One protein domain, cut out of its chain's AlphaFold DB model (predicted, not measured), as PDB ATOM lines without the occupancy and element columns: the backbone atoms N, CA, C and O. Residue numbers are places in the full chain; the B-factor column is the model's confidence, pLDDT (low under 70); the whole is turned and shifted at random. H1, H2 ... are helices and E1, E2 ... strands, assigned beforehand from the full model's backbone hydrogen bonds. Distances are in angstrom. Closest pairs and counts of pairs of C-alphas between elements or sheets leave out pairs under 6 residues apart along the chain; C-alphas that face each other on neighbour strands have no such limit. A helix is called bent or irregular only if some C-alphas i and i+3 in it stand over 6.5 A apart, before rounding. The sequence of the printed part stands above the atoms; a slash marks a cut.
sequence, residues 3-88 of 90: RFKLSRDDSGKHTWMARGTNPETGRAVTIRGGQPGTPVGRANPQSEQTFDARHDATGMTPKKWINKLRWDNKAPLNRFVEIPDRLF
ATOM      1  N   ARG A   3     -49.974 -38.766  -8.606       95.00
ATOM      2  CA  ARG A   3     -49.814 -39.853  -9.570       95.00
ATOM      3  C   ARG A   3     -48.390 -39.860 -10.118       95.00
ATOM      4  O   ARG A   3     -47.942 -38.884 -10.712       95.00
ATOM      5  N   PHE A   4     -47.692 -40.980  -9.949       96.19
ATOM      6  CA  PHE A   4     -46.312 -41.155 -10.401       96.19
ATOM      7  C   PHE A   4     -46.223 -42.283 -11.425       96.19
ATOM      8  O   PHE A   4     -46.774 -43.361 -11.217       96.19
ATOM      9  N   LYS A   5     -45.510 -42.058 -12.530       95.94
ATOM     10  CA  LYS A   5     -45.189 -43.096 -13.514       95.94
ATOM     11  C   LYS A   5     -44.021 -43.925 -12.994       95.94
ATOM     12  O   LYS A   5     -42.917 -43.397 -12.859       95.94
ATOM     13  N   LEU A   6     -44.269 -45.200 -12.719       94.62
ATOM     14  CA  LEU A   6     -43.268 -46.161 -12.282       94.62
ATOM     15  C   LEU A   6     -42.619 -46.816 -13.503       94.62
ATOM     16  O   LEU A   6     -43.305 -47.315 -14.392       94.62
ATOM     17  N   SER A   7     -41.296 -46.844 -13.545       94.00
ATOM     18  CA  SER A   7     -40.508 -47.511 -14.579       94.00
ATOM     19  C   SER A   7     -39.319 -48.230 -13.954       94.00
ATOM     20  O   SER A   7     -38.996 -48.032 -12.777       94.00
ATOM     21  N   ARG A   8     -38.658 -49.077 -14.746       91.12
ATOM     22  CA  ARG A   8     -37.335 -49.592 -14.389       91.12
ATOM     23  C   ARG A   8     -36.361 -48.416 -14.237       91.12
ATOM     24  O   ARG A   8     -36.528 -47.388 -14.897       91.12
ATOM     25  N   ASP A   9     -35.407 -48.554 -13.323       90.62
ATOM     26  CA  ASP A   9     -34.243 -47.671 -13.271       90.62
ATOM     27  C   ASP A   9     -33.099 -48.339 -14.042       90.62
ATOM     28  O   ASP A   9     -32.630 -49.416 -13.667       90.62
ATOM     29  N   ASP A  10     -32.678 -47.709 -15.134       85.38
ATOM     30  CA  ASP A  10     -31.642 -48.235 -16.028       85.38
ATOM     31  C   ASP A  10     -30.221 -47.887 -15.554       85.38
ATOM     32  O   ASP A  10     -29.243 -48.355 -16.124       85.38
ATOM     33  N   SER A  11     -30.077 -47.109 -14.472       83.38
ATOM     34  CA  SER A  11     -28.766 -46.746 -13.911       83.38
ATOM     35  C   SER A  11     -28.043 -47.898 -13.204       83.38
ATOM     36  O   SER A  11     -26.909 -47.727 -12.760       83.38
ATOM     37  N   GLY A  12     -28.709 -49.040 -13.014       77.75
ATOM     38  CA  GLY A  12     -28.160 -50.203 -12.312       77.75
ATOM     39  C   GLY A  12     -27.995 -50.025 -10.799       77.75
ATOM     40  O   GLY A  12     -27.617 -50.975 -10.125       77.75
ATOM     41  N   LYS A  13     -28.300 -48.845 -10.239       84.44
ATOM     42  CA  LYS A  13     -28.199 -48.551  -8.793       84.44
ATOM     43  C   LYS A  13     -29.477 -48.869  -8.017       84.44
ATOM     44  O   LYS A  13     -29.431 -49.116  -6.814       84.44
ATOM     45  N   HIS A  14     -30.615 -48.866  -8.700       89.69
ATOM     46  CA  HIS A  14     -31.935 -49.137  -8.137       89.69
ATOM     47  C   HIS A  14     -32.713 -50.070  -9.060       89.69
ATOM     48  O   HIS A  14     -32.350 -50.249 -10.220       89.69
ATOM     49  N   THR A  15     -33.791 -50.675  -8.560       88.88
ATOM     50  CA  THR A  15     -34.632 -51.550  -9.399       88.88
ATOM     51  C   THR A  15     -35.798 -50.807 -10.032       88.88
ATOM     52  O   THR A  15     -36.376 -51.286 -11.008       88.88
ATOM     53  N   TRP A  16     -36.160 -49.644  -9.490       91.25
ATOM     54  CA  TRP A  16     -37.275 -48.849  -9.976       91.25
ATOM     55  C   TRP A  16     -37.066 -47.355  -9.762       91.25
ATOM     56  O   TRP A  16     -36.389 -46.914  -8.829       91.25
ATOM     57  N   MET A  17     -37.744 -46.580 -10.601       94.62
ATOM     58  CA  MET A  17     -37.905 -45.145 -10.443       94.62
ATOM     59  C   MET A  17     -39.357 -44.732 -10.689       94.62
ATOM     60  O   MET A  17     -40.044 -45.312 -11.522       94.62
ATOM     61  N   ALA A  18     -39.821 -43.717  -9.973       95.25
ATOM     62  CA  ALA A  18     -41.152 -43.150 -10.086       95.25
ATOM     63  C   ALA A  18     -41.030 -41.650 -10.374       95.25
ATOM     64  O   ALA A  18     -40.437 -40.915  -9.582       95.25
ATOM     65  N   ARG A  19     -41.563 -41.193 -11.509       96.06
ATOM     66  CA  ARG A  19     -41.554 -39.777 -11.915       96.06
ATOM     67  C   ARG A  19     -42.953 -39.185 -11.792       96.06
ATOM     68  O   ARG A  19     -43.911 -39.792 -12.263       96.06
ATOM     69  N   GLY A  20     -43.064 -38.009 -11.197       95.38
ATOM     70  CA  GLY A  20     -44.336 -37.309 -11.027       95.38
ATOM     71  C   GLY A  20     -44.121 -35.906 -10.484       95.38
ATOM     72  O   GLY A  20     -42.991 -35.424 -10.426       95.38
ATOM     73  N   THR A  21     -45.204 -35.261 -10.074       96.31
ATOM     74  CA  THR A  21     -45.170 -33.922  -9.483       96.31
ATOM     75  C   THR A  21     -45.385 -34.037  -7.981       96.31
ATOM     76  O   THR A  21     -46.310 -34.719  -7.543       96.31
ATOM     77  N   ASN A  22     -44.532 -33.391  -7.185       92.81
ATOM     78  CA  ASN A  22     -44.760 -33.274  -5.751       92.81
ATOM     79  C   ASN A  22     -45.994 -32.374  -5.526       92.81
ATOM     80  O   ASN A  22     -45.950 -31.206  -5.919       92.81
ATOM     81  N   PRO A  23     -47.071 -32.880  -4.897       92.56
ATOM     82  CA  PRO A  23     -48.309 -32.126  -4.701       92.56
ATOM     83  C   PRO A  23     -48.150 -30.931  -3.749       92.56
ATOM     84  O   PRO A  23     -48.957 -30.013  -3.799       92.56
ATOM     85  N   GLU A  24     -47.126 -30.925  -2.894       91.38
ATOM     86  CA  GLU A  24     -46.848 -29.830  -1.961       91.38
ATOM     87  C   GLU A  24     -46.143 -28.654  -2.646       91.38
ATOM     88  O   GLU A  24     -46.450 -27.498  -2.384       91.38
ATOM     89  N   THR A  25     -45.190 -28.943  -3.537       91.50
ATOM     90  CA  THR A  25     -44.318 -27.912  -4.129       91.50
ATOM     91  C   THR A  25     -44.631 -27.607  -5.591       91.50
ATOM     92  O   THR A  25     -44.054 -26.681  -6.155       91.50
ATOM     93  N   GLY A  26     -45.472 -28.413  -6.246       91.88
ATOM     94  CA  GLY A  26     -45.755 -28.319  -7.681       91.88
ATOM     95  C   GLY A  26     -44.566 -28.674  -8.585       91.88
ATOM     96  O   GLY A  26     -44.658 -28.551  -9.804       91.88
ATOM     97  N   ARG A  27     -43.437 -29.121  -8.019       93.88
ATOM     98  CA  ARG A  27     -42.205 -29.416  -8.765       93.88
ATOM     99  C   ARG A  27     -42.154 -30.867  -9.223       93.88
ATOM    100  O   ARG A  27     -42.594 -31.773  -8.515       93.88
ATOM    101  N   ALA A  28     -41.549 -31.094 -10.387       94.75
ATOM    102  CA  ALA A  28     -41.242 -32.438 -10.854       94.75
ATOM    103  C   ALA A  28     -40.248 -33.120  -9.899       94.75
ATOM    104  O   ALA A  28     -39.216 -32.555  -9.541       94.75
ATOM    105  N   VAL A  29     -40.559 -34.351  -9.497       94.94
ATOM    106  CA  VAL A  29     -39.751 -35.162  -8.586       94.94
ATOM    107  C   VAL A  29     -39.578 -36.563  -9.157       94.94
ATOM    108  O   VAL A  29     -40.488 -37.157  -9.740       94.94
ATOM    109  N   THR A  30     -38.378 -37.106  -8.960       94.44
ATOM    110  CA  THR A  30     -38.061 -38.505  -9.236       94.44
ATOM    111  C   THR A  30     -37.747 -39.215  -7.927       94.44
ATOM    112  O   THR A  30     -36.802 -38.851  -7.232       94.44
ATOM    113  N   ILE A  31     -38.510 -40.255  -7.614       93.25
ATOM    114  CA  ILE A  31     -38.283 -41.136  -6.465       93.25
ATOM    115  C   ILE A  31     -37.636 -42.415  -6.990       93.25
ATOM    116  O   ILE A  31     -38.089 -42.957  -7.992       93.25
ATOM    117  N   ARG A  32     -36.583 -42.911  -6.341       92.62
ATOM    118  CA  ARG A  32     -35.902 -44.155  -6.735       92.62
ATOM    119  C   ARG A  32     -35.813 -45.112  -5.560       92.62
ATOM    120  O   ARG A  32     -35.674 -44.678  -4.410       92.62
ATOM    121  N   GLY A  33     -35.872 -46.409  -5.837       88.69
ATOM    122  CA  GLY A  33     -35.795 -47.404  -4.781       88.69
ATOM    123  C   GLY A  33     -35.586 -48.834  -5.247       88.69
ATOM    124  O   GLY A  33     -35.436 -49.141  -6.429       88.69
ATOM    125  N   GLY A  34     -35.563 -49.721  -4.255       82.94
ATOM    126  CA  GLY A  34     -35.151 -51.104  -4.423       82.94
ATOM    127  C   GLY A  34     -33.636 -51.247  -4.561       82.94
ATOM    128  O   GLY A  34     -32.940 -50.338  -5.019       82.94
ATOM    129  N   GLN A  35     -33.146 -52.405  -4.136       82.56
ATOM    130  CA  GLN A  35     -31.750 -52.796  -4.255       82.56
ATOM    131  C   GLN A  35     -31.634 -53.837  -5.380       82.56
ATOM    132  O   GLN A  35     -32.369 -54.829  -5.362       82.56
ATOM    133  N   PRO A  36     -30.783 -53.606  -6.395       78.62
ATOM    134  CA  PRO A  36     -30.505 -54.592  -7.435       78.62
ATOM    135  C   PRO A  36     -30.049 -55.922  -6.832       78.62
ATOM    136  O   PRO A  36     -29.292 -55.936  -5.865       78.62
ATOM    137  N   GLY A  37     -30.527 -57.038  -7.383       73.81
ATOM    138  CA  GLY A  37     -30.174 -58.382  -6.907       73.81
ATOM    139  C   GLY A  37     -30.827 -58.797  -5.585       73.81
ATOM    140  O   GLY A  37     -30.685 -59.946  -5.184       73.81
ATOM    141  N   THR A  38     -31.577 -57.914  -4.921       73.44
ATOM    142  CA  THR A  38     -32.328 -58.261  -3.713       73.44
ATOM    143  C   THR A  38     -33.757 -58.649  -4.095       73.44
ATOM    144  O   THR A  38     -34.495 -57.801  -4.611       73.44
ATOM    145  N   PRO A  39     -34.183 -59.903  -3.849       67.06
ATOM    146  CA  PRO A  39     -35.580 -60.283  -3.991       67.06
ATOM    147  C   PRO A  39     -36.427 -59.463  -3.016       67.06
ATOM    148  O   PRO A  39     -35.981 -59.133  -1.917       67.06
ATOM    149  N   VAL A  40     -37.639 -59.115  -3.432       69.44
ATOM    150  CA  VAL A  40     -38.552 -58.236  -2.697       69.44
ATOM    151  C   VAL A  40     -39.946 -58.870  -2.635       69.44
ATOM    152  O   VAL A  40     -40.321 -59.628  -3.529       69.44
ATOM    153  N   GLY A  41     -40.730 -58.555  -1.602       65.38
ATOM    154  CA  GLY A  41     -42.111 -59.031  -1.447       65.38
ATOM    155  C   GLY A  41     -42.187 -60.439  -0.873       65.38
ATOM    156  O   GLY A  41     -41.358 -60.811  -0.048       65.38
ATOM    157  N   ARG A  42     -43.154 -61.250  -1.328       63.94
ATOM    158  CA  ARG A  42     -43.344 -62.638  -0.846       63.94
ATOM    159  C   ARG A  42     -42.097 -63.522  -0.972       63.94
ATOM    160  O   ARG A  42     -41.958 -64.475  -0.218       63.94
ATOM    161  N   ALA A  43     -41.198 -63.200  -1.901       66.69
ATOM    162  CA  ALA A  43     -39.935 -63.910  -2.088       66.69
ATOM    163  C   ALA A  43     -38.864 -63.560  -1.033       66.69
ATOM    164  O   ALA A  43     -37.847 -64.240  -0.963       66.69
ATOM    165  N   ASN A  44     -39.055 -62.495  -0.243       67.69
ATOM    166  CA  ASN A  44     -38.128 -62.077   0.809       67.69
ATOM    167  C   ASN A  44     -38.838 -61.236   1.894       67.69
ATOM    168  O   ASN A  44     -38.710 -60.005   1.902       67.69
ATOM    169  N   PRO A  45     -39.572 -61.866   2.828       67.62
ATOM    170  CA  PRO A  45     -40.278 -61.156   3.900       67.62
ATOM    171  C   PRO A  45     -39.339 -60.390   4.853       67.62
ATOM    172  O   PRO A  45     -39.723 -59.365   5.411       67.62
ATOM    173  N   GLN A  46     -38.073 -60.805   4.984       68.31
ATOM    174  CA  GLN A  46     -37.062 -60.069   5.758       68.31
ATOM    175  C   GLN A  46     -36.688 -58.717   5.128       68.31
ATOM    176  O   GLN A  46     -36.232 -57.813   5.833       68.31
ATOM    177  N   SER A  47     -36.894 -58.537   3.818       66.88
ATOM    178  CA  SER A  47     -36.655 -57.242   3.164       66.88
ATOM    179  C   SER A  47     -37.605 -56.150   3.657       66.88
ATOM    180  O   SER A  47     -37.188 -54.999   3.758       66.88
ATOM    181  N   GLU A  48     -38.839 -56.509   4.023       66.81
ATOM    182  CA  GLU A  48     -39.805 -55.579   4.612       66.81
ATOM    183  C   GLU A  48     -39.377 -55.190   6.028       66.81
ATOM    184  O   GLU A  48     -39.207 -54.006   6.304       66.81
ATOM    185  N   GLN A  49     -39.053 -56.170   6.878       66.50
ATOM    186  CA  GLN A  49     -38.593 -55.919   8.252       66.50
ATOM    187  C   GLN A  49     -37.310 -55.083   8.317       66.50
ATOM    188  O   GLN A  49     -37.216 -54.143   9.100       66.50
ATOM    189  N   THR A  50     -36.307 -55.399   7.494       66.94
ATOM    190  CA  THR A  50     -35.034 -54.656   7.492       66.94
ATOM    191  C   THR A  50     -35.183 -53.249   6.920       66.94
ATOM    192  O   THR A  50     -34.479 -52.333   7.344       66.94
ATOM    193  N   PHE A  51     -36.096 -53.049   5.968       68.06
ATOM    194  CA  PHE A  51     -36.409 -51.723   5.453       68.06
ATOM    195  C   PHE A  51     -37.200 -50.899   6.471       68.06
ATOM    196  O   PHE A  51     -36.883 -49.726   6.656       68.06
ATOM    197  N   ASP A  52     -38.175 -51.503   7.150       67.56
ATOM    198  CA  ASP A  52     -38.927 -50.862   8.226       67.56
ATOM    199  C   ASP A  52     -37.996 -50.464   9.370       67.56
ATOM    200  O   ASP A  52     -37.917 -49.279   9.675       67.56
ATOM    201  N   ALA A  53     -37.148 -51.372   9.859       63.53
ATOM    202  CA  ALA A  53     -36.165 -51.068  10.900       63.53
ATOM    203  C   ALA A  53     -35.210 -49.915  10.523       63.53
ATOM    204  O   ALA A  53     -34.832 -49.111  11.372       63.53
ATOM    205  N   ARG A  54     -34.828 -49.793   9.242       62.97
ATOM    206  CA  ARG A  54     -33.975 -48.693   8.747       62.97
ATOM    207  C   ARG A  54     -34.718 -47.366   8.572       62.97
ATOM    208  O   ARG A  54     -34.070 -46.326   8.488       62.97
ATOM    209  N   HIS A  55     -36.045 -47.393   8.466       61.59
ATOM    210  CA  HIS A  55     -36.868 -46.228   8.127       61.59
ATOM    211  C   HIS A  55     -37.925 -45.864   9.181       61.59
ATOM    212  O   HIS A  55     -38.611 -44.855   9.010       61.59
ATOM    213  N   ASP A  56     -38.037 -46.618  10.275       58.78
ATOM    214  CA  ASP A  56     -39.000 -46.379  11.355       58.78
ATOM    215  C   ASP A  56     -38.781 -45.035  12.052       58.78
ATOM    216  O   ASP A  56     -39.750 -44.368  12.403       58.78
ATOM    217  N   ALA A  57     -37.539 -44.547  12.111       54.69
ATOM    218  CA  ALA A  57     -37.232 -43.207  12.616       54.69
ATOM    219  C   ALA A  57     -37.816 -42.060  11.757       54.69
ATOM    220  O   ALA A  57     -37.875 -40.924  12.215       54.69
ATOM    221  N   THR A  58     -38.234 -42.328  10.512       58.81
ATOM    222  CA  THR A  58     -38.681 -41.303   9.540       58.81
ATOM    223  C   THR A  58     -40.164 -41.382   9.165       58.81
ATOM    224  O   THR A  58     -40.631 -40.582   8.357       58.81
ATOM    225  N   GLY A  59     -40.915 -42.333   9.729       74.50
ATOM    226  CA  GLY A  59     -42.323 -42.537   9.387       74.50
ATOM    227  C   GLY A  59     -42.558 -43.002   7.940       74.50
ATOM    228  O   GLY A  59     -41.664 -43.481   7.235       74.50
ATOM    229  N   MET A  60     -43.811 -42.912   7.483       83.06
ATOM    230  CA  MET A  60     -44.198 -43.312   6.126       83.06
ATOM    231  C   MET A  60     -43.789 -42.233   5.117       83.06
ATOM    232  O   MET A  60     -44.342 -41.139   5.117       83.06
ATOM    233  N   THR A  61     -42.867 -42.560   4.212       87.81
ATOM    234  CA  THR A  61     -42.431 -41.670   3.122       87.81
ATOM    235  C   THR A  61     -42.980 -42.135   1.766       87.81
ATOM    236  O   THR A  61     -43.344 -43.307   1.622       87.81
ATOM    237  N   PRO A  62     -42.971 -41.289   0.715       90.25
ATOM    238  CA  PRO A  62     -43.397 -41.679  -0.632       90.25
ATOM    239  C   PRO A  62     -42.624 -42.893  -1.167       90.25
ATOM    240  O   PRO A  62     -43.182 -43.766  -1.830       90.25
ATOM    241  N   LYS A  63     -41.332 -42.990  -0.828       89.94
ATOM    242  CA  LYS A  63     -40.475 -44.126  -1.195       89.94
ATOM    243  C   LYS A  63     -40.880 -45.412  -0.468       89.94
ATOM    244  O   LYS A  63     -40.982 -46.453  -1.115       89.94
ATOM    245  N   LYS A  64     -41.120 -45.341   0.850       86.44
ATOM    246  CA  LYS A  64     -41.584 -46.479   1.669       86.44
ATOM    247  C   LYS A  64     -42.931 -46.995   1.165       86.44
ATOM    248  O   LYS A  64     -43.090 -48.197   0.976       86.44
ATOM    249  N   TRP A  65     -43.841 -46.082   0.832       89.75
ATOM    250  CA  TRP A  65     -45.137 -46.403   0.240       89.75
ATOM    251  C   TRP A  65     -45.013 -47.201  -1.062       89.75
ATOM    252  O   TRP A  65     -45.604 -48.273  -1.183       89.75
ATOM    253  N   ILE A  66     -44.195 -46.739  -2.017       89.56
ATOM    254  CA  ILE A  66     -43.991 -47.468  -3.280       89.56
ATOM    255  C   ILE A  66     -43.359 -48.841  -3.025       89.56
ATOM    256  O   ILE A  66     -43.815 -49.822  -3.604       89.56
ATOM    257  N   ASN A  67     -42.342 -48.938  -2.162       86.44
ATOM    258  CA  ASN A  67     -41.722 -50.226  -1.832       86.44
ATOM    259  C   ASN A  67     -42.748 -51.224  -1.281       86.44
ATOM    260  O   ASN A  67     -42.811 -52.347  -1.780       86.44
ATOM    261  N   LYS A  68     -43.599 -50.793  -0.344       85.12
ATOM    262  CA  LYS A  68     -44.662 -51.632   0.214       85.12
ATOM    263  C   LYS A  68     -45.652 -52.096  -0.854       85.12
ATOM    264  O   LYS A  68     -45.959 -53.280  -0.947       85.12
ATOM    265  N   LEU A  69     -46.084 -51.196  -1.739       87.81
ATOM    266  CA  LEU A  69     -46.946 -51.575  -2.861       87.81
ATOM    267  C   LEU A  69     -46.264 -52.550  -3.828       87.81
ATOM    268  O   LEU A  69     -46.929 -53.417  -4.391       87.81
ATOM    269  N   ARG A  70     -44.949 -52.438  -4.040       84.62
ATOM    270  CA  ARG A  70     -44.204 -53.403  -4.859       84.62
ATOM    271  C   ARG A  70     -44.116 -54.774  -4.187       84.62
ATOM    272  O   ARG A  70     -44.250 -55.772  -4.887       84.62
ATOM    273  N   TRP A  71     -43.936 -54.830  -2.868       79.38
ATOM    274  CA  TRP A  71     -43.944 -56.080  -2.094       79.38
ATOM    275  C   TRP A  71     -45.277 -56.814  -2.155       79.38
ATOM    276  O   TRP A  71     -45.298 -58.026  -2.369       79.38
ATOM    277  N   ASP A  72     -46.369 -56.061  -2.089       81.56
ATOM    278  CA  ASP A  72     -47.732 -56.567  -2.245       81.56
ATOM    279  C   ASP A  72     -48.098 -56.925  -3.697       81.56
ATOM    280  O   ASP A  72     -49.232 -57.322  -3.963       81.56
ATOM    281  N   ASN A  73     -47.178 -56.750  -4.654       81.75
ATOM    282  CA  ASN A  73     -47.431 -56.877  -6.092       81.75
ATOM    283  C   ASN A  73     -48.550 -55.942  -6.617       81.75
ATOM    284  O   ASN A  73     -49.207 -56.223  -7.616       81.75
ATOM    285  N   LYS A  74     -48.765 -54.802  -5.949       84.31
ATOM    286  CA  LYS A  74     -49.762 -53.769  -6.293       84.31
ATOM    287  C   LYS A  74     -49.187 -52.610  -7.115       84.31
ATOM    288  O   LYS A  74     -49.943 -51.785  -7.615       84.31
ATOM    289  N   ALA A  75     -47.865 -52.534  -7.267       86.19
ATOM    290  CA  ALA A  75     -47.179 -51.517  -8.070       86.19
ATOM    291  C   ALA A  75     -46.249 -52.150  -9.130       86.19
ATOM    292  O   ALA A  75     -45.022 -52.097  -8.999       86.19
ATOM    293  N   PRO A  76     -46.807 -52.776 -10.183       85.81
ATOM    294  CA  PRO A  76     -46.019 -53.278 -11.305       85.81
ATOM    295  C   PRO A  76     -45.296 -52.144 -12.047       85.81
ATOM    296  O   PRO A  76     -45.770 -51.007 -12.115       85.81
ATOM    297  N   LEU A  77     -44.136 -52.459 -12.627       87.81
ATOM    298  CA  LEU A  77     -43.380 -51.516 -13.456       87.81
ATOM    299  C   LEU A  77     -44.188 -51.110 -14.704       87.81
ATOM    300  O   LEU A  77     -45.075 -51.834 -15.151       87.81
ATOM    301  N   ASN A  78     -43.856 -49.950 -15.277       89.50
ATOM    302  CA  ASN A  78     -44.515 -49.337 -16.442       89.50
ATOM    303  C   ASN A  78     -45.983 -48.940 -16.219       89.50
ATOM    304  O   ASN A  78     -46.720 -48.697 -17.175       89.50
ATOM    305  N   ARG A  79     -46.411 -48.838 -14.960       92.38
ATOM    306  CA  ARG A  79     -47.752 -48.394 -14.560       92.38
ATOM    307  C   ARG A  79     -47.668 -47.128 -13.720       92.38
ATOM    308  O   ARG A  79     -46.588 -46.644 -13.389       92.38
ATOM    309  N   PHE A  80     -48.826 -46.567 -13.406       93.75
ATOM    310  CA  PHE A  80     -48.912 -45.461 -12.469       93.75
ATOM    311  C   PHE A  80     -49.142 -45.981 -11.057       93.75
ATOM    312  O   PHE A  80     -49.855 -46.962 -10.865       93.75
ATOM    313  N   VAL A  81     -48.546 -45.297 -10.090       93.94
ATOM    314  CA  VAL A  81     -48.774 -45.506  -8.666       93.94
ATOM    315  C   VAL A  81     -49.320 -44.223  -8.059       93.94
ATOM    316  O   VAL A  81     -48.889 -43.122  -8.412       93.94
ATOM    317  N   GLU A  82     -50.280 -44.376  -7.159       94.62
ATOM    318  CA  GLU A  82     -50.857 -43.273  -6.404       94.62
ATOM    319  C   GLU A  82     -50.202 -43.202  -5.033       94.62
ATOM    320  O   GLU A  82     -50.096 -44.199  -4.311       94.62
ATOM    321  N   ILE A  83     -49.729 -42.011  -4.691       92.56
ATOM    322  CA  ILE A  83     -49.083 -41.728  -3.418       92.56
ATOM    323  C   ILE A  83     -49.951 -40.703  -2.686       92.56
ATOM    324  O   ILE A  83     -50.243 -39.645  -3.249       92.56
ATOM    325  N   PRO A  84     -50.384 -40.975  -1.444       93.44
ATOM    326  CA  PRO A  84     -51.137 -39.999  -0.669       93.44
ATOM    327  C   PRO A  84     -50.347 -38.698  -0.474       93.44
ATOM    328  O   PRO A  84     -49.193 -38.732  -0.050       93.44
ATOM    329  N   ASP A  85     -50.982 -37.551  -0.722       91.44
ATOM    330  CA  ASP A  85     -50.312 -36.235  -0.707       91.44
ATOM    331  C   ASP A  85     -49.721 -35.906   0.669       91.44
ATOM    332  O   ASP A  85     -48.673 -35.278   0.778       91.44
ATOM    333  N   ARG A  86     -50.356 -36.419   1.730       90.12
ATOM    334  CA  ARG A  86     -49.878 -36.316   3.114       90.12
ATOM    335  C   ARG A  86     -48.479 -36.896   3.333       90.12
ATOM    336  O   ARG A  86     -47.832 -36.489   4.280       90.12
ATOM    337  N   LEU A  87     -48.022 -37.827   2.489       89.56
ATOM    338  CA  LEU A  87     -46.681 -38.410   2.607       89.56
ATOM    339  C   LEU A  87     -45.584 -37.472   2.090       89.56
ATOM    340  O   LEU A  87     -44.410 -37.761   2.278       89.56
ATOM    341  N   PHE A  88     -45.943 -36.387   1.401       86.88
ATOM    342  CA  PHE A  88     -44.985 -35.382   0.943       86.88
ATOM    343  C   PHE A  88     -44.783 -34.259   1.957       86.88
ATOM    344  O   PHE A  88     -43.715 -33.661   1.956       86.88
TER     345      PHE A  88
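Overview. This is residues 3 to 88 of the 90 residues of an uncharacterized protein of Flaviaesturariibacter aridisoli (UniProt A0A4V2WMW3). A strongly twisted sheet of four strands has one helix, H2, packed on one face, and a second helix, H1, stands on the far side of H2 from the sheet, running back along it. The 86 printed residues hold two named helices and four named strands, in the order E1 E2 E3 H1 H2 E4, a mixed class. The sheet is antiparallel, in the order E3 E2 E1 E4. The whole is compact, with a radius of gyration of the C-alphas of 12.5 A and spans of 35 by 29 by 22 A.

Arrangement. E1, residues 3 to 7, E2, residues 16 to 21, and E3, residues 28 to 33, form a meander, each strand the antiparallel neighbour of the one before; E1 and E2 are a hairpin, as are E2 and E3. N 5 and O 19 are 2.8 A apart, and N 18 and O 31 2.7 A. E4, residues 80 to 83, is antiparallel to E1, with N 4 and O 81 at 2.9 A. H2, residues 62 to 71, is on the sheet; its closest C-alphas to E3 are those of Lys 63 and Ile 31, 6.4 A. H1, residues 45 to 58, is not on the sheet. H1 and H2 are close but not clearly touching, Glu 48 and Lys 68 having the closest C-alphas at 7.6 A, and run opposite ways at a shallow tilt of 12 degrees. Every O i to N i+4 pair is within hydrogen-bond range in H2, and 7 of 10 in H1.

Along the chain. E1 begins at C-alpha 3, (-49.814, -39.853, -9.570). E2 measures 16.9 A and E3 17.0 A. H1 is irregular, C-alphas 54 and 57 being 7.5 A apart; it measures 20.7 A, and H2 14.5 A. E4 ends at C-alpha 83, (-49.083, -41.728, -3.418).

Size, cuts and confidence. The C-alphas of Gly 26 and Ala 43 are the two farthest apart, 36.5 A. The printed part has no cut. The link from E3 to H1 is long, with 11 residues. Residues 39 to 58 have pLDDT under 70.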